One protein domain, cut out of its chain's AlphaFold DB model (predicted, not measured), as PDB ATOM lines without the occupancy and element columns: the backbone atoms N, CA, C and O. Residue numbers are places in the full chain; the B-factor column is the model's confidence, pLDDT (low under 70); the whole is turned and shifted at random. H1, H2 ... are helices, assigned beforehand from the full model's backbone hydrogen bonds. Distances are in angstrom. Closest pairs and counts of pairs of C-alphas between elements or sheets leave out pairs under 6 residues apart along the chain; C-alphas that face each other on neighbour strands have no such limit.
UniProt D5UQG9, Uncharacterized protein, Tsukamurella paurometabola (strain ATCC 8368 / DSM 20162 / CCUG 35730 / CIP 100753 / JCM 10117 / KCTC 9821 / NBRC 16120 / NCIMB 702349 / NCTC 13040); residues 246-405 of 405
ATOM      1  N   THR A 246     -14.004 -45.983 -12.348       96.06
ATOM      2  CA  THR A 246     -12.583 -45.638 -12.215       96.06
ATOM      3  C   THR A 246     -11.942 -45.363 -13.572       96.06
ATOM      4  O   THR A 246     -11.238 -44.364 -13.717       96.06
ATOM      5  N   VAL A 247     -12.228 -46.191 -14.585       96.75
ATOM      6  CA  VAL A 247     -11.747 -45.970 -15.955       96.75
ATOM      7  C   VAL A 247     -12.322 -44.669 -16.515       96.75
ATOM      8  O   VAL A 247     -11.574 -43.847 -17.041       96.75
ATOM      9  N   HIS A 248     -13.629 -44.436 -16.362       95.75
ATOM     10  CA  HIS A 248     -14.249 -43.187 -16.815       95.75
ATOM     11  C   HIS A 248     -13.641 -41.957 -16.136       95.75
ATOM     12  O   HIS A 248     -13.305 -40.989 -16.813       95.75
ATOM     13  N   THR A 249     -13.428 -42.022 -14.821       96.81
ATOM     14  CA  THR A 249     -12.780 -40.953 -14.051       96.81
ATOM     15  C   THR A 249     -11.355 -40.705 -14.543       96.81
ATOM     16  O   THR A 249     -10.960 -39.553 -14.708       96.81
ATOM     17  N   HIS A 250     -10.596 -41.766 -14.832       97.06
ATOM     18  CA  HIS A 250      -9.235 -41.657 -15.349       97.06
ATOM     19  C   HIS A 250      -9.185 -40.948 -16.709       97.06
ATOM     20  O   HIS A 250      -8.431 -39.996 -16.874       97.06
ATOM     21  N   PHE A 251     -10.008 -41.356 -17.679       96.50
ATOM     22  CA  PHE A 251     -10.007 -40.738 -19.012       96.50
ATOM     23  C   PHE A 251     -10.750 -39.394 -19.081       96.50
ATOM     24  O   PHE A 251     -10.594 -38.660 -20.060       96.50
ATOM     25  N   ALA A 252     -11.536 -39.049 -18.059       95.75
ATOM     26  CA  ALA A 252     -12.093 -37.710 -17.887       95.75
ATOM     27  C   ALA A 252     -11.060 -36.702 -17.348       95.75
ATOM     28  O   ALA A 252     -11.251 -35.498 -17.531       95.75
ATOM     29  N   ASP A 253      -9.971 -37.172 -16.726       96.81
ATOM     30  CA  ASP A 253      -8.907 -36.323 -16.189       96.81
ATOM     31  C   ASP A 253      -8.278 -35.462 -17.310       96.81
ATOM     32  O   ASP A 253      -7.787 -35.999 -18.316       96.81
ATOM     33  N   PRO A 254      -8.275 -34.121 -17.178       96.06
ATOM     34  CA  PRO A 254      -7.733 -33.228 -18.197       96.06
ATOM     35  C   PRO A 254      -6.241 -33.465 -18.456       96.06
ATOM     36  O   PRO A 254      -5.809 -33.333 -19.601       96.06
ATOM     37  N   THR A 255      -5.460 -33.874 -17.453       96.69
ATOM     38  CA  THR A 255      -4.043 -34.221 -17.619       96.69
ATOM     39  C   THR A 255      -3.882 -35.476 -18.474       96.69
ATOM     40  O   THR A 255      -3.068 -35.484 -19.397       96.69
ATOM     41  N   VAL A 256      -4.701 -36.510 -18.256       96.44
ATOM     42  CA  VAL A 256      -4.691 -37.732 -19.085       96.44
ATOM     43  C   VAL A 256      -5.090 -37.412 -20.525       96.44
ATOM     44  O   VAL A 256      -4.439 -37.854 -21.475       96.44
ATOM     45  N   ARG A 257      -6.116 -36.577 -20.719       96.88
ATOM     46  CA  ARG A 257      -6.532 -36.128 -22.057       96.88
ATOM     47  C   ARG A 257      -5.457 -35.283 -22.750       96.88
ATOM     48  O   ARG A 257      -5.259 -35.430 -23.956       96.88
ATOM     49  N   ALA A 258      -4.741 -34.439 -22.009       97.44
ATOM     50  CA  ALA A 258      -3.614 -33.663 -22.520       97.44
ATOM     51  C   ALA A 258      -2.440 -34.563 -22.937       97.44
ATOM     52  O   ALA A 258      -1.893 -34.387 -24.025       97.44
ATOM     53  N   HIS A 259      -2.111 -35.577 -22.133       96.94
ATOM     54  CA  HIS A 259      -1.116 -36.596 -22.481       96.94
ATOM     55  C   HIS A 259      -1.496 -37.321 -23.776       96.94
ATOM     56  O   HIS A 259      -0.686 -37.402 -24.699       96.94
ATOM     57  N   ALA A 260      -2.753 -37.758 -23.890       95.50
ATOM     58  CA  ALA A 260      -3.268 -38.400 -25.092       95.50
ATOM     59  C   ALA A 260      -3.210 -37.480 -26.326       95.50
ATOM     60  O   ALA A 260      -2.894 -37.952 -27.416       95.50
ATOM     61  N   LEU A 261      -3.480 -36.175 -26.180       96.81
ATOM     62  CA  LEU A 261      -3.336 -35.200 -27.268       96.81
ATOM     63  C   LEU A 261      -1.875 -35.066 -27.717       96.81
ATOM     64  O   LEU A 261      -1.608 -35.132 -28.917       96.81
ATOM     65  N   ILE A 262      -0.939 -34.909 -26.774       96.75
ATOM     66  CA  ILE A 262       0.495 -34.784 -27.074       96.75
ATOM     67  C   ILE A 262       1.003 -36.055 -27.762       96.75
ATOM     68  O   ILE A 262       1.638 -35.973 -28.814       96.75
ATOM     69  N   ALA A 263       0.684 -37.228 -27.210       94.62
ATOM     70  CA  ALA A 263       1.001 -38.521 -27.807       94.62
ATOM     71  C   ALA A 263       0.428 -38.630 -29.226       94.62
ATOM     72  O   ALA A 263       1.168 -38.842 -30.187       94.62
ATOM     73  N   ALA A 264      -0.875 -38.394 -29.389       93.06
ATOM     74  CA  ALA A 264      -1.536 -38.473 -30.683       93.06
ATOM     75  C   ALA A 264      -0.952 -37.496 -31.706       93.06
ATOM     76  O   ALA A 264      -0.896 -37.817 -32.889       93.06
ATOM     77  N   TYR A 265      -0.501 -36.315 -31.292       94.19
ATOM     78  CA  TYR A 265       0.175 -35.409 -32.207       94.19
ATOM     79  C   TYR A 265       1.565 -35.907 -32.607       94.19
ATOM     80  O   TYR A 265       1.907 -35.893 -33.794       94.19
ATOM     81  N   ARG A 266       2.364 -36.372 -31.640       91.75
ATOM     82  CA  ARG A 266       3.719 -36.888 -31.885       91.75
ATOM     83  C   ARG A 266       3.705 -38.077 -32.844       91.75
ATOM     84  O   ARG A 266       4.496 -38.083 -33.775       91.75
ATOM     85  N   PHE A 267       2.730 -38.973 -32.709       89.62
ATOM     86  CA  PHE A 267       2.513 -40.120 -33.603       89.62
ATOM     87  C   PHE A 267       1.635 -39.817 -34.827       89.62
ATOM     88  O   PHE A 267       1.058 -40.729 -35.408       89.62
ATOM     89  N   HIS A 268       1.466 -38.544 -35.197       89.94
ATOM     90  CA  HIS A 268       0.724 -38.122 -36.395       89.94
ATOM     91  C   HIS A 268      -0.754 -38.565 -36.451       89.94
ATOM     92  O   HIS A 268      -1.423 -38.398 -37.472       89.94
ATOM     93  N   ALA A 269      -1.303 -39.054 -35.337       88.81
ATOM     94  CA  ALA A 269      -2.690 -39.474 -35.201       88.81
ATOM     95  C   ALA A 269      -3.662 -38.295 -35.214       88.81
ATOM     96  O   ALA A 269      -4.807 -38.451 -35.643       88.81
ATOM     97  N   THR A 270      -3.231 -37.126 -34.738       90.75
ATOM     98  CA  THR A 270      -4.019 -35.885 -34.764       90.75
ATOM     99  C   THR A 270      -3.435 -34.917 -35.798       90.75
ATOM    100  O   THR A 270      -2.274 -34.521 -35.655       90.75
ATOM    101  N   PRO A 271      -4.205 -34.509 -36.824       90.12
ATOM    102  CA  PRO A 271      -3.792 -33.476 -37.771       90.12
ATOM    103  C   PRO A 271      -3.448 -32.154 -37.073       90.12
ATOM    104  O   PRO A 271      -4.128 -31.758 -36.129       90.12
ATOM    105  N   SER A 272      -2.449 -31.416 -37.575       91.94
ATOM    106  CA  SER A 272      -2.046 -30.121 -36.993       91.94
ATOM    107  C   SER A 272      -3.185 -29.112 -36.881       91.94
ATOM    108  O   SER A 272      -3.198 -28.341 -35.930       91.94
ATOM    109  N   GLY A 273      -4.148 -29.140 -37.805       91.81
ATOM    110  CA  GLY A 273      -5.293 -28.233 -37.760       91.81
ATOM    111  C   GLY A 273      -6.288 -28.505 -36.633       91.81
ATOM    112  O   GLY A 273      -7.008 -27.591 -36.242       91.81
ATOM    113  N   ASP A 274      -6.285 -29.717 -36.070       95.44
ATOM    114  CA  ASP A 274      -7.216 -30.128 -35.013       95.44
ATOM    115  C   ASP A 274      -6.635 -29.906 -33.607       95.44
ATOM    116  O   ASP A 274      -7.372 -29.870 -32.619       95.44
ATOM    117  N   VAL A 275      -5.309 -29.753 -33.497       96.62
ATOM    118  CA  VAL A 275      -4.619 -29.556 -32.211       96.62
ATOM    119  C   VAL A 275      -5.098 -28.303 -31.476       96.62
ATOM    120  O   VAL A 275      -5.394 -28.435 -30.287       96.62
ATOM    121  N   PRO A 276      -5.238 -27.123 -32.115       96.94
ATOM    122  CA  PRO A 276      -5.634 -25.913 -31.400       96.94
ATOM    123  C   PRO A 276      -7.023 -26.027 -30.779       96.94
ATOM    124  O   PRO A 276      -7.214 -25.676 -29.617       96.94
ATOM    125  N   GLN A 277      -7.980 -26.605 -31.512       96.94
ATOM    126  CA  GLN A 277      -9.327 -26.826 -30.991       96.94
ATOM    127  C   GLN A 277      -9.304 -27.763 -29.777       96.94
ATOM    128  O   GLN A 277      -9.883 -27.442 -28.742       96.94
ATOM    129  N   ARG A 278      -8.594 -28.894 -29.867       96.19
ATOM    130  CA  ARG A 278      -8.482 -29.841 -28.747       96.19
ATOM    131  C   ARG A 278      -7.753 -29.243 -27.546       96.19
ATOM    132  O   ARG A 278      -8.124 -29.525 -26.412       96.19
ATOM    133  N   ALA A 279      -6.743 -28.406 -27.771       96.75
ATOM    134  CA  ALA A 279      -6.062 -27.684 -26.702       96.75
ATOM    135  C   ALA A 279      -6.996 -26.673 -26.017       96.75
ATOM    136  O   ALA A 279      -7.025 -26.599 -24.789       96.75
ATOM    137  N   ALA A 280      -7.817 -25.953 -26.790       96.38
ATOM    138  CA  ALA A 280      -8.810 -25.020 -26.261       96.38
ATOM    139  C   ALA A 280      -9.882 -25.713 -25.400       96.38
ATOM    140  O   ALA A 280     -10.341 -25.140 -24.415       96.38
ATOM    141  N   GLU A 281     -10.253 -26.951 -25.733       95.56
ATOM    142  CA  GLU A 281     -11.186 -27.765 -24.940       95.56
ATOM    143  C   GLU A 281     -10.600 -28.247 -23.602       95.56
ATOM    144  O   GLU A 281     -11.358 -28.621 -22.711       95.56
ATOM    145  N   LEU A 282      -9.272 -28.272 -23.458       95.31
ATOM    146  CA  LEU A 282      -8.586 -28.795 -22.270       95.31
ATOM    147  C   LEU A 282      -8.095 -27.698 -21.328       95.31
ATOM    148  O   LEU A 282      -8.077 -27.899 -20.116       95.31
ATOM    149  N   ILE A 283      -7.692 -26.549 -21.870       95.50
ATOM    150  CA  ILE A 283      -6.921 -25.549 -21.127       95.50
ATOM    151  C   ILE A 283      -7.614 -25.030 -19.862       95.50
ATOM    152  O   ILE A 283      -6.939 -24.754 -18.875       95.50
ATOM    153  N   ALA A 284      -8.945 -24.909 -19.874       93.00
ATOM    154  CA  ALA A 284      -9.698 -24.355 -18.749       93.00
ATOM    155  C   ALA A 284      -9.565 -25.199 -17.471       93.00
ATOM    156  O   ALA A 284      -9.560 -24.644 -16.372       93.00
ATOM    157  N   ASP A 285      -9.419 -26.514 -17.633       95.25
ATOM    158  CA  ASP A 285      -9.436 -27.482 -16.537       95.25
ATOM    159  C   ASP A 285      -8.064 -28.140 -16.309       95.25
ATOM    160  O   ASP A 285      -7.893 -28.888 -15.349       95.25
ATOM    161  N   LEU A 286      -7.072 -27.874 -17.168       96.12
ATOM    162  CA  LEU A 286      -5.768 -28.537 -17.147       96.12
ATOM    163  C   LEU A 286      -4.840 -27.950 -16.064       96.12
ATOM    164  O   LEU A 286      -4.355 -26.821 -16.206       96.12
ATOM    165  N   PRO A 287      -4.530 -28.696 -14.985       94.62
ATOM    166  CA  PRO A 287      -3.610 -28.215 -13.962       94.62
ATOM    167  C   PRO A 287      -2.201 -28.037 -14.535       94.62
ATOM    168  O   PRO A 287      -1.674 -28.914 -15.215       94.62
ATOM    169  N   GLY A 288      -1.579 -26.897 -14.231       92.06
ATOM    170  CA  GLY A 288      -0.242 -26.554 -14.729       92.06
ATOM    171  C   GLY A 288      -0.224 -25.945 -16.133       92.06
ATOM    172  O   GLY A 288       0.834 -25.490 -16.557       92.06
ATOM    173  N   ALA A 289      -1.367 -25.861 -16.826       93.06
ATOM    174  CA  ALA A 289      -1.452 -25.175 -18.111       93.06
ATOM    175  C   ALA A 289      -1.099 -23.688 -17.971       93.06
ATOM    176  O   ALA A 289      -1.684 -22.967 -17.156       93.06
ATOM    177  N   GLY A 290      -0.136 -23.235 -18.771       94.31
ATOM    178  CA  GLY A 290       0.385 -21.879 -18.750       94.31
ATOM    179  C   GLY A 290       0.263 -21.181 -20.101       94.31
ATOM    180  O   GLY A 290      -0.770 -21.210 -20.779       94.31
ATOM    181  N   GLU A 291       1.332 -20.484 -20.471       97.25
ATOM    182  CA  GLU A 291       1.384 -19.676 -21.685       97.25
ATOM    183  C   GLU A 291       1.403 -20.561 -22.933       97.25
ATOM    184  O   GLU A 291       0.707 -20.256 -23.900       97.25
ATOM    185  N   ALA A 292       2.124 -21.685 -22.906       97.44
ATOM    186  CA  ALA A 292       2.262 -22.558 -24.065       97.44
ATOM    187  C   ALA A 292       0.943 -23.254 -24.424       97.44
ATOM    188  O   ALA A 292       0.591 -23.312 -25.600       97.44
ATOM    189  N   TRP A 293       0.165 -23.711 -23.438       97.94
ATOM    190  CA  TRP A 293      -1.187 -24.223 -23.700       97.94
ATOM    191  C   TRP A 293      -2.126 -23.146 -24.254       97.94
ATOM    192  O   TRP A 293      -2.925 -23.429 -25.147       97.94
ATOM    193  N   THR A 294      -2.005 -21.904 -23.771       97.75
ATOM    194  CA  THR A 294      -2.802 -20.770 -24.271       97.75
ATOM    195  C   THR A 294      -2.448 -20.457 -25.723       97.75
ATOM    196  O   THR A 294      -3.329 -20.288 -26.562       97.75
ATOM    197  N   GLU A 295      -1.157 -20.427 -26.042       98.00
ATOM    198  CA  GLU A 295      -0.650 -20.241 -27.397       98.00
ATOM    199  C   GLU A 295      -1.100 -21.377 -28.326       98.00
ATOM    200  O   GLU A 295      -1.587 -21.110 -29.425       98.00
ATOM    201  N   LEU A 296      -1.025 -22.628 -27.858       97.25
ATOM    202  CA  LEU A 296      -1.471 -23.804 -28.602       97.25
ATOM    203  C   LEU A 296      -2.967 -23.724 -28.929       97.25
ATOM    204  O   LEU A 296      -3.353 -23.959 -30.069       97.25
ATOM    205  N   ALA A 297      -3.796 -23.336 -27.955       97.56
ATOM    206  CA  ALA A 297      -5.237 -23.162 -28.122       97.56
ATOM    207  C   ALA A 297      -5.609 -22.017 -29.084       97.56
ATOM    208  O   ALA A 297      -6.644 -22.074 -29.748       97.56
ATOM    209  N   MET A 298      -4.776 -20.976 -29.167       97.81
ATOM    210  CA  MET A 298      -4.986 -19.825 -30.056       97.81
ATOM    211  C   MET A 298      -4.362 -19.994 -31.446       97.81
ATOM    212  O   MET A 298      -4.571 -19.140 -32.314       97.81
ATOM    213  N   ALA A 299      -3.589 -21.056 -31.676       96.94
ATOM    214  CA  ALA A 299      -2.936 -21.271 -32.955       96.94
ATOM    215  C   ALA A 299      -3.975 -21.444 -34.088       96.94
ATOM    216  O   ALA A 299      -5.014 -22.083 -33.900       96.94
ATOM    217  N   PRO A 300      -3.728 -20.897 -35.294       95.94
ATOM    218  CA  PRO A 300      -4.639 -21.077 -36.420       95.94
ATOM    219  C   PRO A 300      -4.844 -22.561 -36.781       95.94
ATOM    220  O   PRO A 300      -3.875 -23.323 -36.771       95.94
ATOM    221  N   PRO A 301      -6.044 -22.976 -37.234       93.12
ATOM    222  CA  PRO A 301      -6.287 -24.348 -37.704       93.12
ATOM    223  C   PRO A 301      -5.534 -24.677 -39.006       93.12
ATOM    224  O   PRO A 301      -5.511 -25.814 -39.464       93.12
ATOM    225  N   THR A 302      -4.917 -23.680 -39.641       95.38
ATOM    226  CA  THR A 302      -4.073 -23.846 -40.832       95.38
ATOM    227  C   THR A 302      -2.581 -23.906 -40.503       95.38
ATOM    228  O   THR A 302      -1.770 -23.902 -41.428       95.38
ATOM    229  N   SER A 303      -2.203 -23.898 -39.220       93.88
ATOM    230  CA  SER A 303      -0.801 -23.924 -38.793       93.88
ATOM    231  C   SER A 303      -0.101 -25.195 -39.263       93.88
ATOM    232  O   SER A 303      -0.634 -26.306 -39.155       93.88
ATOM    233  N   ALA A 304       1.114 -25.035 -39.789       94.44
ATOM    234  CA  ALA A 304       1.922 -26.168 -40.197       94.44
ATOM    235  C   ALA A 304       2.431 -26.931 -38.966       94.44
ATOM    236  O   ALA A 304       2.518 -26.394 -37.862       94.44
ATOM    237  N   ARG A 305       2.816 -28.201 -39.155       92.94
ATOM    238  CA  ARG A 305       3.404 -29.001 -38.069       92.94
ATOM    239  C   ARG A 305       4.650 -28.348 -37.468       92.94
ATOM    240  O   ARG A 305       4.767 -28.301 -36.253       92.94
ATOM    241  N   SER A 306       5.503 -27.774 -38.315       94.88
ATOM    242  CA  SER A 306       6.705 -27.043 -37.900       94.88
ATOM    243  C   SER A 306       6.430 -25.875 -36.954       94.88
ATOM    244  O   SER A 306       7.322 -25.489 -36.207       94.88
ATOM    245  N   ASP A 307       5.220 -25.311 -36.997       95.62
ATOM    246  CA  ASP A 307       4.836 -24.165 -36.174       95.62
ATOM    247  C   ASP A 307       4.218 -24.627 -34.846       95.62
ATOM    248  O   ASP A 307       4.452 -24.018 -33.808       95.62
ATOM    249  N   ILE A 308       3.455 -25.726 -34.871       97.25
ATOM    250  CA  ILE A 308       2.787 -26.297 -33.693       97.25
ATOM    251  C   ILE A 308       3.758 -27.081 -32.805       97.25
ATOM    252  O   ILE A 308       3.660 -27.007 -31.584       97.25
ATOM    253  N   GLU A 309       4.695 -27.829 -33.388       95.81
ATOM    254  CA  GLU A 309       5.583 -28.744 -32.661       95.81
ATOM    255  C   GLU A 309       6.408 -28.051 -31.553       95.81
ATOM    256  O   GLU A 309       6.343 -28.512 -30.412       95.81
ATOM    257  N   PRO A 310       7.049 -26.883 -31.780       97.38
ATOM    258  CA  PRO A 310       7.752 -26.164 -30.712       97.38
ATOM    259  C   PRO A 310       6.835 -25.621 -29.604       97.38
ATOM    260  O   PRO A 310       7.279 -25.406 -28.474       97.38
ATOM    261  N   ILE A 311       5.567 -25.337 -29.917       97.75
ATOM    262  CA  ILE A 311       4.570 -24.891 -28.931       97.75
ATOM    263  C   ILE A 311       4.132 -26.088 -28.088       97.75
ATOM    264  O   ILE A 311       4.069 -25.990 -26.865       97.75
ATOM    265  N   LEU A 312       3.890 -27.231 -28.736       96.81
ATOM    266  CA  LEU A 312       3.491 -28.462 -28.073       96.81
ATOM    267  C   LEU A 312       4.570 -28.976 -27.115       96.81
ATOM    268  O   LEU A 312       4.227 -29.427 -26.030       96.81
ATOM    269  N   ASP A 313       5.854 -28.887 -27.472       96.75
ATOM    270  CA  ASP A 313       6.937 -29.309 -26.576       96.75
ATOM    271  C   ASP A 313       7.004 -28.450 -25.306       96.75
ATOM    272  O   ASP A 313       7.106 -28.986 -24.205       96.75
ATOM    273  N   ARG A 314       6.825 -27.127 -25.422       97.94
ATOM    274  CA  ARG A 314       6.693 -26.258 -24.238       97.94
ATOM    275  C   ARG A 314       5.436 -26.578 -23.427       97.94
ATOM    276  O   ARG A 314       5.488 -26.592 -22.203       97.94
ATOM    277  N   ALA A 315       4.313 -26.845 -24.093       97.25
ATOM    278  CA  ALA A 315       3.062 -27.220 -23.433       97.25
ATOM    279  C   ALA A 315       3.190 -28.566 -22.693       97.25
ATOM    280  O   ALA A 315       2.636 -28.736 -21.606       97.25
ATOM    281  N   ALA A 316       3.959 -29.506 -23.248       97.00
ATOM    282  CA  ALA A 316       4.317 -30.760 -22.598       97.00
ATOM    283  C   ALA A 316       5.153 -30.513 -21.332       97.00
ATOM    284  O   ALA A 316       4.845 -31.087 -20.287       97.00
ATOM    285  N   ASP A 317       6.145 -29.620 -21.390       97.19
ATOM    286  CA  ASP A 317       6.964 -29.250 -20.230       97.19
ATOM    287  C   ASP A 317       6.133 -28.608 -19.102       97.19
ATOM    288  O   ASP A 317       6.337 -28.938 -17.932       97.19
ATOM    289  N   GLU A 318       5.165 -27.743 -19.432       97.56
ATOM    290  CA  GLU A 318       4.291 -27.064 -18.454       97.56
ATOM    291  C   GLU A 318       3.510 -28.043 -17.563       97.56
ATOM    292  O   GLU A 318       3.364 -27.810 -16.362       97.56
ATOM    293  N   ILE A 319       3.056 -29.164 -18.129       96.19
ATOM    294  CA  ILE A 319       2.314 -30.199 -17.392       96.19
ATOM    295  C   ILE A 319       3.200 -31.363 -16.928       96.19
ATOM    296  O   ILE A 319       2.700 -32.345 -16.383       96.19
ATOM    297  N   GLY A 320       4.518 -31.272 -17.137       94.50
ATOM    298  CA  GLY A 320       5.472 -32.309 -16.744       94.50
ATOM    299  C   GLY A 320       5.377 -33.598 -17.569       94.50
ATOM    300  O   GLY A 320       5.687 -34.675 -17.057       94.50
ATOM    301  N   TYR A 321       4.962 -33.518 -18.834       93.56
ATOM    302  CA  TYR A 321       4.875 -34.671 -19.729       93.56
ATOM    303  C   TYR A 321       6.270 -35.130 -20.189       93.56
ATOM    304  O   TYR A 321       6.798 -34.699 -21.213       93.56
ATOM    305  N   CYS A 322       6.869 -36.052 -19.432       90.75
ATOM    306  CA  CYS A 322       8.221 -36.580 -19.651       90.75
ATOM    307  C   CYS A 322       8.248 -38.048 -20.126       90.75
ATOM    308  O   CYS A 322       9.139 -38.817 -19.760       90.75
ATOM    309  N   ARG A 323       7.264 -38.451 -20.941       89.12
ATOM    310  CA  ARG A 323       7.131 -39.827 -21.442       89.12
ATOM    311  C   ARG A 323       8.236 -40.210 -22.421       89.12
ATOM    312  O   ARG A 323       8.559 -39.464 -23.346       89.12
ATOM    313  N   THR A 324       8.744 -41.428 -22.272       90.38
ATOM    314  CA  THR A 324       9.525 -42.102 -23.317       90.38
ATOM    315  C   THR A 324       8.652 -42.375 -24.553       90.38
ATOM    316  O   THR A 324       7.425 -42.420 -24.429       90.38
ATOM    317  N   PRO A 325       9.235 -42.610 -25.747       87.44
ATOM    318  CA  PRO A 325       8.454 -42.953 -26.938       87.44
ATOM    319  C   PRO A 325       7.490 -44.129 -26.721       87.44
ATOM    320  O   PRO A 325       6.329 -44.029 -27.092       87.44
ATOM    321  N   ALA A 326       7.929 -45.188 -26.031       87.19
ATOM    322  CA  ALA A 326       7.095 -46.356 -25.737       87.19
ATOM    323  C   ALA A 326       5.931 -46.049 -24.772       87.19
ATOM    324  O   ALA A 326       4.858 -46.639 -24.870       87.19
ATOM    325  N   GLU A 327       6.118 -45.128 -23.823       90.94
ATOM    326  CA  GLU A 327       5.025 -44.699 -22.943       90.94
ATOM    327  C   GLU A 327       4.045 -43.777 -23.667       90.94
ATOM    328  O   GLU A 327       2.844 -43.917 -23.480       90.94
ATOM    329  N   ALA A 328       4.537 -42.882 -24.527       90.69
ATOM    330  CA  ALA A 328       3.682 -42.041 -25.356       90.69
ATOM    331  C   ALA A 328       2.860 -42.887 -26.346       90.69
ATOM    332  O   ALA A 328       1.689 -42.607 -26.585       90.69
ATOM    333  N   GLU A 329       3.458 -43.940 -26.903       90.00
ATOM    334  CA  GLU A 329       2.771 -44.912 -27.753       90.00
ATOM    335  C   GLU A 329       1.642 -45.605 -26.981       90.00
ATOM    336  O   GLU A 329       0.510 -45.682 -27.457       90.00
ATOM    337  N   ARG A 330       1.912 -46.041 -25.744       91.12
ATOM    338  CA  ARG A 330       0.880 -46.603 -24.869       91.12
ATOM    339  C   ARG A 330      -0.231 -45.595 -24.571       91.12
ATOM    340  O   ARG A 330      -1.393 -45.959 -24.713       91.12
ATOM    341  N   ASP A 331       0.103 -44.352 -24.220       92.75
ATOM    342  CA  ASP A 331      -0.883 -43.293 -23.951       92.75
ATOM    343  C   ASP A 331      -1.804 -43.074 -25.183       92.75
ATOM    344  O   ASP A 331      -3.016 -42.896 -25.036       92.75
ATOM    345  N   LEU A 332      -1.268 -43.167 -26.413       92.81
ATOM    346  CA  LEU A 332      -2.060 -43.147 -27.655       92.81
ATOM    347  C   LEU A 332      -3.014 -44.348 -27.757       92.81
ATOM    348  O   LEU A 332      -4.207 -44.158 -28.018       92.81
ATOM    349  N   TYR A 333      -2.500 -45.568 -27.584       93.31
ATOM    350  CA  TYR A 333      -3.294 -46.792 -27.718       93.31
ATOM    351  C   TYR A 333      -4.379 -46.904 -26.652       93.31
ATOM    352  O   TYR A 333      -5.506 -47.268 -26.973       93.31
ATOM    353  N   GLU A 334      -4.077 -46.567 -25.401       95.50
ATOM    354  CA  GLU A 334      -5.051 -46.602 -24.312       95.50
ATOM    355  C   GLU A 334      -6.174 -45.581 -24.541       95.50
ATOM    356  O   GLU A 334      -7.352 -45.910 -24.390       95.50
ATOM    357  N   ALA A 335      -5.842 -44.373 -25.011       95.06
ATOM    358  CA  ALA A 335      -6.850 -43.383 -25.379       95.06
ATOM    359  C   ALA A 335      -7.702 -43.829 -26.582       95.06
ATOM    360  O   ALA A 335      -8.896 -43.526 -26.634       95.06
ATOM    361  N   ALA A 336      -7.111 -44.523 -27.560       94.50
ATOM    362  CA  ALA A 336      -7.843 -45.097 -28.689       94.50
ATOM    363  C   ALA A 336      -8.750 -46.256 -28.260       94.50
ATOM    364  O   ALA A 336      -9.906 -46.297 -28.667       94.50
ATOM    365  N   ALA A 337      -8.272 -47.139 -27.381       95.38
ATOM    366  CA  ALA A 337      -9.057 -48.220 -26.799       95.38
ATOM    367  C   ALA A 337     -10.260 -47.690 -26.014       95.38
ATOM    368  O   ALA A 337     -11.376 -48.177 -26.193       95.38
ATOM    369  N   TYR A 338     -10.058 -46.655 -25.194       95.75
ATOM    370  CA  TYR A 338     -11.149 -46.018 -24.464       95.75
ATOM    371  C   TYR A 338     -12.216 -45.455 -25.416       95.75
ATOM    372  O   TYR A 338     -13.396 -45.767 -25.255       95.75
ATOM    373  N   ARG A 339     -11.820 -44.699 -26.452       93.69
ATOM    374  CA  ARG A 339     -12.765 -44.185 -27.464       93.69
ATOM    375  C   ARG A 339     -13.478 -45.306 -28.211       93.69
ATOM    376  O   ARG A 339     -14.697 -45.272 -28.310       93.69
ATOM    377  N   ALA A 340     -12.745 -46.327 -28.651       91.19
ATOM    378  CA  ALA A 340     -13.302 -47.487 -29.340       91.19
ATOM    379  C   ALA A 340     -14.419 -48.167 -28.529       91.19
ATOM    380  O   ALA A 340     -15.435 -48.580 -29.089       91.19
ATOM    381  N   VAL A 341     -14.250 -48.266 -27.207       91.56
ATOM    382  CA  VAL A 341     -15.235 -48.881 -26.307       91.56
ATOM    383  C   VAL A 341     -16.426 -47.959 -26.032       91.56
ATOM    384  O   VAL A 341     -17.566 -48.435 -26.061       91.56
ATOM    385  N   VAL A 342     -16.173 -46.676 -25.753       89.50
ATOM    386  CA  VAL A 342     -17.201 -45.694 -25.355       89.50
ATOM    387  C   VAL A 342     -18.049 -45.232 -26.536       89.50
ATOM    388  O   VAL A 342     -19.262 -45.102 -26.409       89.50
ATOM    389  N   GLU A 343     -17.429 -45.008 -27.690       85.00
ATOM    390  CA  GLU A 343     -18.099 -44.554 -28.912       85.00
ATOM    391  C   GLU A 343     -18.606 -45.729 -29.767       85.00
ATOM    392  O   GLU A 343     -19.183 -45.511 -30.830       85.00
ATOM    393  N   SER A 344     -18.400 -46.974 -29.312       75.12
ATOM    394  CA  SER A 344     -18.698 -48.205 -30.063       75.12
ATOM    395  C   SER A 344     -18.067 -48.210 -31.466       75.12
ATOM    396  O   SER A 344     -18.675 -48.656 -32.435       75.12
ATOM    397  N   SER A 345     -16.839 -47.700 -31.581       85.44
ATOM    398  CA  SER A 345     -16.168 -47.383 -32.852       85.44
ATOM    399  C   SER A 345     -14.866 -48.171 -33.063       85.44
ATOM    400  O   SER A 345     -13.912 -47.675 -33.662       85.44
ATOM    401  N   VAL A 346     -14.814 -49.426 -32.594       88.12
ATOM    402  CA  VAL A 346     -13.621 -50.298 -32.684       88.12
ATOM    403  C   VAL A 346     -13.035 -50.332 -34.095       88.12
ATOM    404  O   VAL A 346     -11.836 -50.129 -34.245       88.12
ATOM    405  N   SER A 347     -13.851 -50.517 -35.136       86.06
ATOM    406  CA  SER A 347     -13.367 -50.568 -36.523       86.06
ATOM    407  C   SER A 347     -12.766 -49.249 -37.009       86.06
ATOM    408  O   SER A 347     -11.802 -49.260 -37.777       86.06
ATOM    409  N   ASP A 348     -13.320 -48.113 -36.579       86.44
ATOM    410  CA  ASP A 348     -12.838 -46.794 -36.986       86.44
ATOM    411  C   ASP A 348     -11.517 -46.447 -36.299       86.44
ATOM    412  O   ASP A 348     -10.576 -46.015 -36.969       86.44
ATOM    413  N   GLU A 349     -11.403 -46.701 -34.994       91.00
ATOM    414  CA  GLU A 349     -10.141 -46.516 -34.269       91.00
ATOM    415  C   GLU A 349      -9.075 -47.524 -34.729       91.00
ATOM    416  O   GLU A 349      -7.924 -47.140 -34.934       91.00
ATOM    417  N   ALA A 350      -9.449 -48.779 -35.002       90.12
ATOM    418  CA  ALA A 350      -8.555 -49.786 -35.574       90.12
ATOM    419  C   ALA A 350      -7.988 -49.345 -36.928       90.12
ATOM    420  O   ALA A 350      -6.775 -49.363 -37.146       90.12
ATOM    421  N   ARG A 351      -8.864 -48.894 -37.836       88.88
ATOM    422  CA  ARG A 351      -8.475 -48.374 -39.151       88.88
ATOM    423  C   ARG A 351      -7.556 -47.168 -39.022       88.88
ATOM    424  O   ARG A 351      -6.546 -47.099 -39.715       88.88
ATOM    425  N   ARG A 352      -7.875 -46.236 -38.122       86.94
ATOM    426  CA  ARG A 352      -7.043 -45.055 -37.869       86.94
ATOM    427  C   ARG A 352      -5.640 -45.451 -37.412       86.94
ATOM    428  O   ARG A 352      -4.670 -44.932 -37.954       86.94
ATOM    429  N   LEU A 353      -5.521 -46.374 -36.460       88.75
ATOM    430  CA  LEU A 353      -4.226 -46.860 -35.972       88.75
ATOM    431  C   LEU A 353      -3.441 -47.615 -37.054       88.75
ATOM    432  O   LEU A 353      -2.230 -47.432 -37.162       88.75
ATOM    433  N   TRP A 354      -4.119 -48.401 -37.892       86.81
ATOM    434  CA  TRP A 354      -3.500 -49.095 -39.024       86.81
ATOM    435  C   TRP A 354      -2.969 -48.132 -40.092       86.81
ATOM    436  O   TRP A 354      -1.850 -48.270 -40.584       86.81
ATOM    437  N   GLU A 355      -3.746 -47.111 -40.451       86.00
ATOM    438  CA  GLU A 355      -3.294 -46.091 -41.399       86.00
ATOM    439  C   GLU A 355      -2.062 -45.336 -40.883       86.00
ATOM    440  O   GLU A 355      -1.200 -44.960 -41.680       86.00
ATOM    441  N   LEU A 356      -1.955 -45.142 -39.565       83.75
ATOM    442  CA  LEU A 356      -0.786 -44.532 -38.929       83.75
ATOM    443  C   LEU A 356       0.431 -45.454 -38.961       83.75
ATOM    444  O   LEU A 356       1.508 -45.008 -39.354       83.75
ATOM    445  N   SER A 357       0.255 -46.744 -38.650       82.25
ATOM    446  CA  SER A 357       1.349 -47.727 -38.692       82.25
ATOM    447  C   SER A 357       1.984 -47.838 -40.081       82.25
ATOM    448  O   SER A 357       3.164 -48.144 -40.209       82.25
ATOM    449  N   MET A 358       1.203 -47.589 -41.136       81.56
ATOM    450  CA  MET A 358       1.653 -47.675 -42.526       81.56
ATOM    451  C   MET A 358       2.342 -46.403 -43.048       81.56
ATOM    452  O   MET A 358       2.990 -46.470 -44.093       81.56
ATOM    453  N   ARG A 359       2.171 -45.240 -42.401       77.62
ATOM    454  CA  ARG A 359       2.641 -43.948 -42.939       77.62
ATOM    455  C   ARG A 359       4.076 -43.591 -42.575       77.62
ATOM    456  O   ARG A 359       4.753 -43.009 -43.416       77.62
ATOM    457  N   ASP A 360       4.526 -43.920 -41.369       59.91
ATOM    458  CA  ASP A 360       5.702 -43.250 -40.793       59.91
ATOM    459  C   ASP A 360       6.941 -44.145 -40.605       59.91
ATOM    460  O   ASP A 360       7.858 -43.752 -39.889       59.91
ATOM    461  N   ASP A 361       6.996 -45.354 -41.185       55.62
ATOM    462  CA  ASP A 361       8.000 -46.381 -40.811       55.62
ATOM    463  C   ASP A 361       8.082 -46.589 -39.277       55.62
ATOM    464  O   ASP A 361       9.050 -47.145 -38.751       55.62
ATOM    465  N   VAL A 362       7.047 -46.157 -38.541       58.00
ATOM    466  CA  VAL A 362       6.876 -46.381 -37.110       58.00
ATOM    467  C   VAL A 362       6.453 -47.830 -36.980       58.00
ATOM    468  O   VAL A 362       5.274 -48.175 -36.904       58.00
ATOM    469  N   TYR A 363       7.450 -48.708 -37.002       58.84
ATOM    470  CA  TYR A 363       7.289 -50.003 -36.385       58.84
ATOM    471  C   TYR A 363       7.052 -49.738 -34.905       58.84
ATOM    472  O   TYR A 363       7.918 -49.228 -34.195       58.84
ATOM    473  N   PHE A 364       5.848 -50.068 -34.462       64.69
ATOM    474  CA  PHE A 364       5.520 -50.234 -33.060       64.69
ATOM    475  C   PHE A 364       6.372 -51.398 -32.521       64.69
ATOM    476  O   PHE A 364       5.953 -52.552 -32.491       64.69
ATOM    477  N   GLU A 365       7.647 -51.119 -32.224       55.84
ATOM    478  CA  GLU A 365       8.621 -52.082 -31.689       55.84
ATOM    479  C   GLU A 365       8.425 -52.302 -30.180       55.84
ATOM    480  O   GLU A 365       9.009 -53.218 -29.595       55.84
ATOM    481  N   GLY A 366       7.610 -51.461 -29.536       57.72
ATOM    482  CA  GLY A 366       7.289 -51.567 -28.123       57.72
ATOM    483  C   GLY A 366       6.511 -52.842 -27.806       57.72
ATOM    484  O   GLY A 366       5.641 -53.275 -28.558       57.72
ATOM    485  N   ALA A 367       6.783 -53.427 -26.637       58.72
ATOM    486  CA  ALA A 367       5.910 -54.424 -26.022       58.72
ATOM    487  C   ALA A 367       4.594 -53.750 -25.591       58.72
ATOM    488  O   ALA A 367       4.382 -53.435 -24.414       58.72
ATOM    489  N   VAL A 368       3.745 -53.450 -26.571       72.06
ATOM    490  CA  VAL A 368       2.367 -53.030 -26.359       72.06
ATOM    491  C   VAL A 368       1.593 -54.240 -25.842       72.06
ATOM    492  O   VAL A 368       1.866 -55.382 -26.220       72.06
ATOM    493  N   ASP A 369       0.679 -53.998 -24.904       88.31
ATOM    494  CA  ASP A 369      -0.147 -55.063 -24.344       88.31
ATOM    495  C   ASP A 369      -0.910 -55.785 -25.474       88.31
ATOM    496  O   ASP A 369      -1.462 -55.104 -26.346       88.31
ATOM    497  N   PRO A 370      -0.980 -57.131 -25.478       88.38
ATOM    498  CA  PRO A 370      -1.695 -57.878 -26.509       88.38
ATOM    499  C   PRO A 370      -3.133 -57.400 -26.744       88.38
ATOM    500  O   PRO A 370      -3.605 -57.448 -27.880       88.38
ATOM    501  N   ALA A 371      -3.819 -56.905 -25.708       88.31
ATOM    502  CA  ALA A 371      -5.163 -56.349 -25.831       88.31
ATOM    503  C   ALA A 371      -5.198 -55.086 -26.703       88.31
ATOM    504  O   ALA A 371      -6.063 -54.944 -27.565       88.31
ATOM    505  N   LEU A 372      -4.232 -54.185 -26.526       88.31
ATOM    506  CA  LEU A 372      -4.107 -52.971 -27.335       88.31
ATOM    507  C   LEU A 372      -3.648 -53.300 -28.761       88.31
ATOM    508  O   LEU A 372      -4.106 -52.684 -29.721       88.31
ATOM    509  N   THR A 373      -2.806 -54.322 -28.923       87.19
ATOM    510  CA  THR A 373      -2.444 -54.844 -30.244       87.19
ATOM    511  C   THR A 373      -3.659 -55.429 -30.969       87.19
ATOM    512  O   THR A 373      -3.789 -55.229 -32.175       87.19
ATOM    513  N   ALA A 374      -4.588 -56.086 -30.266       88.12
ATOM    514  CA  ALA A 374      -5.818 -56.610 -30.867       88.12
ATOM    515  C   ALA A 374      -6.665 -55.509 -31.532       88.12
ATOM    516  O   ALA A 374      -7.225 -55.745 -32.601       88.12
ATOM    517  N   LEU A 375      -6.682 -54.287 -30.981       90.50
ATOM    518  CA  LEU A 375      -7.343 -53.143 -31.619       90.50
ATOM    519  C   LEU A 375      -6.748 -52.827 -32.997       90.50
ATOM    520  O   LEU A 375      -7.498 -52.581 -33.932       90.50
ATOM    521  N   LEU A 376      -5.423 -52.875 -33.160       87.69
ATOM    522  CA  LEU A 376      -4.785 -52.665 -34.466       87.69
ATOM    523  C   LEU A 376      -5.213 -53.746 -35.475       87.69
ATOM    524  O   LEU A 376      -5.527 -53.446 -36.627       87.69
ATOM    525  N   TRP A 377      -5.260 -55.004 -35.030       86.94
ATOM    526  CA  TRP A 377      -5.629 -56.141 -35.876       86.94
ATOM    527  C   TRP A 377      -7.117 -56.200 -36.211       86.94
ATOM    528  O   TRP A 377      -7.464 -56.774 -37.242       86.94
ATOM    529  N   ALA A 378      -7.990 -55.561 -35.431       87.25
ATOM    530  CA  ALA A 378      -9.418 -55.495 -35.739       87.25
ATOM    531  C   ALA A 378      -9.707 -54.821 -37.094       87.25
ATOM    532  O   ALA A 378     -10.745 -55.078 -37.695       87.25
ATOM    533  N   HIS A 379      -8.778 -54.025 -37.640       83.50
ATOM    534  CA  HIS A 379      -8.888 -53.512 -39.009       83.50
ATOM    535  C   HIS A 379      -8.777 -54.617 -40.072       83.50
ATOM    536  O   HIS A 379      -9.370 -54.517 -41.144       83.50
ATOM    537  N   THR A 380      -8.016 -55.672 -39.780       82.56
ATOM    538  CA  THR A 380      -7.840 -56.827 -40.672       82.56
ATOM    539  C   THR A 380      -8.975 -57.842 -40.565       82.56
ATOM    540  O   THR A 380      -8.946 -58.846 -41.279       82.56
ATOM    541  N   ALA A 381      -9.972 -57.580 -39.710       78.81
ATOM    542  CA  ALA A 381     -11.165 -58.403 -39.616       78.81
ATOM    543  C   ALA A 381     -11.835 -58.492 -40.991       78.81
ATOM    544  O   ALA A 381     -12.175 -57.486 -41.618       78.81
ATOM    545  N   ALA A 382     -11.986 -59.717 -41.482       73.44
ATOM    546  CA  ALA A 382     -12.541 -60.006 -42.793       73.44
ATOM    547  C   ALA A 382     -13.265 -61.349 -42.758       73.44
ATOM    548  O   ALA A 382     -12.780 -62.293 -42.141       73.44
ATOM    549  N   GLY A 383     -14.369 -61.450 -43.496       74.81
ATOM    550  CA  GLY A 383     -15.167 -62.670 -43.584       74.81
ATOM    551  C   GLY A 383     -16.561 -62.509 -42.989       74.81
ATOM    552  O   GLY A 383     -17.033 -61.395 -42.770       74.81
ATOM    553  N   ASP A 384     -17.222 -63.641 -42.768       68.31
ATOM    554  CA  ASP A 384     -18.597 -63.695 -42.258       68.31
ATOM    555  C   ASP A 384     -18.674 -63.474 -40.728       68.31
ATOM    556  O   ASP A 384     -19.767 -63.423 -40.172       68.31
ATOM    557  N   ASP A 385     -17.531 -63.345 -40.044       77.44
ATOM    558  CA  ASP A 385     -17.378 -63.240 -38.586       77.44
ATOM    559  C   ASP A 385     -16.819 -61.880 -38.118       77.44
ATOM    560  O   ASP A 385     -16.406 -61.741 -36.968       77.44
ATOM    561  N   ILE A 386     -16.818 -60.858 -38.984       78.69
ATOM    562  CA  ILE A 386     -16.294 -59.514 -38.671       78.69
ATOM    563  C   ILE A 386     -16.924 -58.942 -37.392       78.69
ATOM    564  O   ILE A 386     -16.206 -58.435 -36.530       78.69
ATOM    565  N   ASP A 387     -18.243 -59.061 -37.238       75.62
ATOM    566  CA  ASP A 387     -18.960 -58.538 -36.069       75.62
ATOM    567  C   ASP A 387     -18.545 -59.246 -34.774       75.62
ATOM    568  O   ASP A 387     -18.431 -58.617 -33.721       75.62
ATOM    569  N   ASP A 388     -18.289 -60.553 -34.849       79.06
ATOM    570  CA  ASP A 388     -17.836 -61.344 -33.707       79.06
ATOM    571  C   ASP A 388     -16.400 -60.951 -33.327       79.06
ATOM    572  O   ASP A 388     -16.120 -60.723 -32.152       79.06
ATOM    573  N   GLN A 389     -15.517 -60.748 -34.310       84.00
ATOM    574  CA  GLN A 389     -14.147 -60.278 -34.075       84.00
ATOM    575  C   GLN A 389     -14.105 -58.859 -33.479       84.00
ATOM    576  O   GLN A 389     -13.309 -58.582 -32.575       84.00
ATOM    577  N   ILE A 390     -14.970 -57.953 -33.948       85.88
ATOM    578  CA  ILE A 390     -15.111 -56.598 -33.394       85.88
ATOM    579  C   ILE A 390     -15.596 -56.665 -31.942       85.88
ATOM    580  O   ILE A 390     -15.035 -55.987 -31.073       85.88
ATOM    581  N   ARG A 391     -16.601 -57.502 -31.661       84.19
ATOM    582  CA  ARG A 391     -17.141 -57.695 -30.310       84.19
ATOM    583  C   ARG A 391     -16.092 -58.266 -29.359       84.19
ATOM    584  O   ARG A 391     -15.892 -57.719 -28.273       84.19
ATOM    585  N   ASP A 392     -15.376 -59.304 -29.774       87.50
ATOM    586  CA  ASP A 392     -14.315 -59.926 -28.979       87.50
ATOM    587  C   ASP A 392     -13.169 -58.950 -28.698       87.50
ATOM    588  O   ASP A 392     -12.658 -58.879 -27.574       87.50
ATOM    589  N   THR A 393     -12.813 -58.126 -29.689       90.56
ATOM    590  CA  THR A 393     -11.850 -57.035 -29.500       90.56
ATOM    591  C   THR A 393     -12.361 -56.057 -28.447       90.56
ATOM    592  O   THR A 393     -11.640 -55.753 -27.499       90.56
ATOM    593  N   ARG A 394     -13.620 -55.610 -28.539       90.50
ATOM    594  CA  ARG A 394     -14.220 -54.696 -27.554       90.50
ATOM    595  C   ARG A 394     -14.159 -55.266 -26.136       90.50
ATOM    596  O   ARG A 394     -13.719 -54.568 -25.225       90.50
ATOM    597  N   HIS A 395     -14.555 -56.524 -25.944       89.88
ATOM    598  CA  HIS A 395     -14.501 -57.188 -24.637       89.88
ATOM    599  C   HIS A 395     -13.073 -57.278 -24.094       89.88
ATOM    600  O   HIS A 395     -12.839 -57.011 -22.916       89.88
ATOM    601  N   THR A 396     -12.112 -57.594 -24.964       92.38
ATOM    602  CA  THR A 396     -10.688 -57.643 -24.612       92.38
ATOM    603  C   THR A 396     -10.182 -56.272 -24.153       92.38
ATOM    604  O   THR A 396      -9.491 -56.180 -23.138       92.38
ATOM    605  N   LEU A 397     -10.578 -55.196 -24.838       94.19
ATOM    606  CA  LEU A 397     -10.229 -53.824 -24.456       94.19
ATOM    607  C   LEU A 397     -10.865 -53.414 -23.124       94.19
ATOM    608  O   LEU A 397     -10.186 -52.818 -22.292       94.19
ATOM    609  N   ILE A 398     -12.132 -53.763 -22.886       93.50
ATOM    610  CA  ILE A 398     -12.802 -53.499 -21.603       93.50
ATOM    611  C   ILE A 398     -12.082 -54.215 -20.458       93.50
ATOM    612  O   ILE A 398     -11.784 -53.596 -19.437       93.50
ATOM    613  N   ALA A 399     -11.764 -55.501 -20.631       93.12
ATOM    614  CA  ALA A 399     -11.050 -56.286 -19.628       93.12
ATOM    615  C   ALA A 399      -9.665 -55.698 -19.327       93.12
ATOM    616  O   ALA A 399      -9.278 -55.590 -18.163       93.12
ATOM    617  N   TYR A 400      -8.945 -55.270 -20.366       95.50
ATOM    618  CA  TYR A 400      -7.656 -54.604 -20.226       95.50
ATOM    619  C   TYR A 400      -7.763 -53.289 -19.443       95.50
ATOM    620  O   TYR A 400      -7.069 -53.117 -18.442       95.50
ATOM    621  N   LEU A 401      -8.660 -52.384 -19.852       96.31
ATOM    622  CA  LEU A 401      -8.812 -51.072 -19.217       96.31
ATOM    623  C   LEU A 401      -9.244 -51.201 -17.750       96.31
ATOM    624  O   LEU A 401      -8.655 -50.552 -16.891       96.31
ATOM    625  N   ASN A 402     -10.194 -52.090 -17.449       95.69
ATOM    626  CA  ASN A 402     -10.634 -52.366 -16.077       95.69
ATOM    627  C   ASN A 402      -9.571 -53.068 -15.218       95.69
ATOM    628  O   ASN A 402      -9.601 -52.965 -13.998       95.69
ATOM    629  N   GLY A 403      -8.673 -53.851 -15.820       95.44
ATOM    630  CA  GLY A 403      -7.571 -54.482 -15.092       95.44
ATOM    631  C   GLY A 403      -6.429 -53.511 -14.790       95.44
ATOM    632  O   GLY A 403      -5.662 -53.718 -13.850       95.44
ATOM    633  N   ARG A 404      -6.298 -52.461 -15.607       95.25
ATOM    634  CA  ARG A 404      -5.208 -51.487 -15.547       95.25
ATOM    635  C   ARG A 404      -5.468 -50.337 -14.570       95.25
ATOM    636  O   ARG A 404      -4.486 -49.841 -13.995       95.25
ATOM    637  N   TYR A 405      -6.728 -49.926 -14.435       94.88
ATOM    638  CA  TYR A 405      -7.219 -48.768 -13.680       94.88
ATOM    639  C   TYR A 405      -8.261 -49.203 -12.657       94.88
ATOM    640  O   TYR A 405      -8.158 -48.739 -11.499       94.88
TER     641      TYR A 405
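What this domain is: This is residues 246 to 405 of the 405 residues of an uncharacterized protein of Tsukamurella paurometabola (strain ATCC 8368 / DSM 20162 / CCUG 35730 / CIP 100753 / JCM 10117 / KCTC 9821 / NBRC 16120 / NCIMB 702349 / NCTC 13040) (UniProt D5UQG9). Two lobes of helices meet where H6 crosses H2: one lobe holds H2 to H5, the other H6 to H9, and short H1 leads into H2 from near the end of H9. The 160 printed residues have nine named helices, H1 to H9 in chain order, and no named strand: all helix. The whole is compact, with a radius of gyration of the C-alphas of 16.0 A and spans of 51, 34 and 26 A.

How they stand to each other: Each distance here is between the closest C-alphas. Start at H1, residues 246 to 252, close but not clearly touching H2, residues 254 to 266: Phe 251 to Arg 257, 6.5 A. H2 makes a hairpin with H3, residues 275 to 282, at a shallow tilt of 9 degrees: Pro 254 to Leu 282, 6.1 A. H3 touches H4, residues 291 to 298: Pro 276 to Ala 297, 4.3 A. H4 makes a hairpin with H5, residues 305 to 318: Ala 292 to Ala 315, 4.8 A. H6, residues 325 to 342, touches H2 with residues 328 to 335 alone, at a steep tilt of 65 degrees: Ala 328 to Ala 263, 5.1 A. H6 makes a hairpin with H7, residues 346 to 359: Ala 340 to Val 346, 4.4 A. H7 touches H8, residues 370 to 380, about perpendicular at 87 degrees: Ala 350 to Leu 376, 4.9 A. H8 makes a hairpin with H9, residues 386 to 404: Ala 371 to Thr 396, 5.8 A. Every O i to N i+4 pair is within hydrogen-bond range in H1, H2, H3, H4, H6, H7 and H9; H5 has 7 of 10, and H8 3 of 7 beside 8 of 8 O i to N i+3 pairs.

Where its parts are: Find C-alpha 246 at (-12.583, -45.638, -12.215), where H1 begins. H6 runs 25.8 A from (8.454, -42.953, -26.938); H9 runs 26.9 A to C-alpha 404 at (-5.208, -51.487, -15.547).

The domain as a whole: The printed part has no cut and no long link; pLDDT is under 70 at residues 360 to 367 and 384.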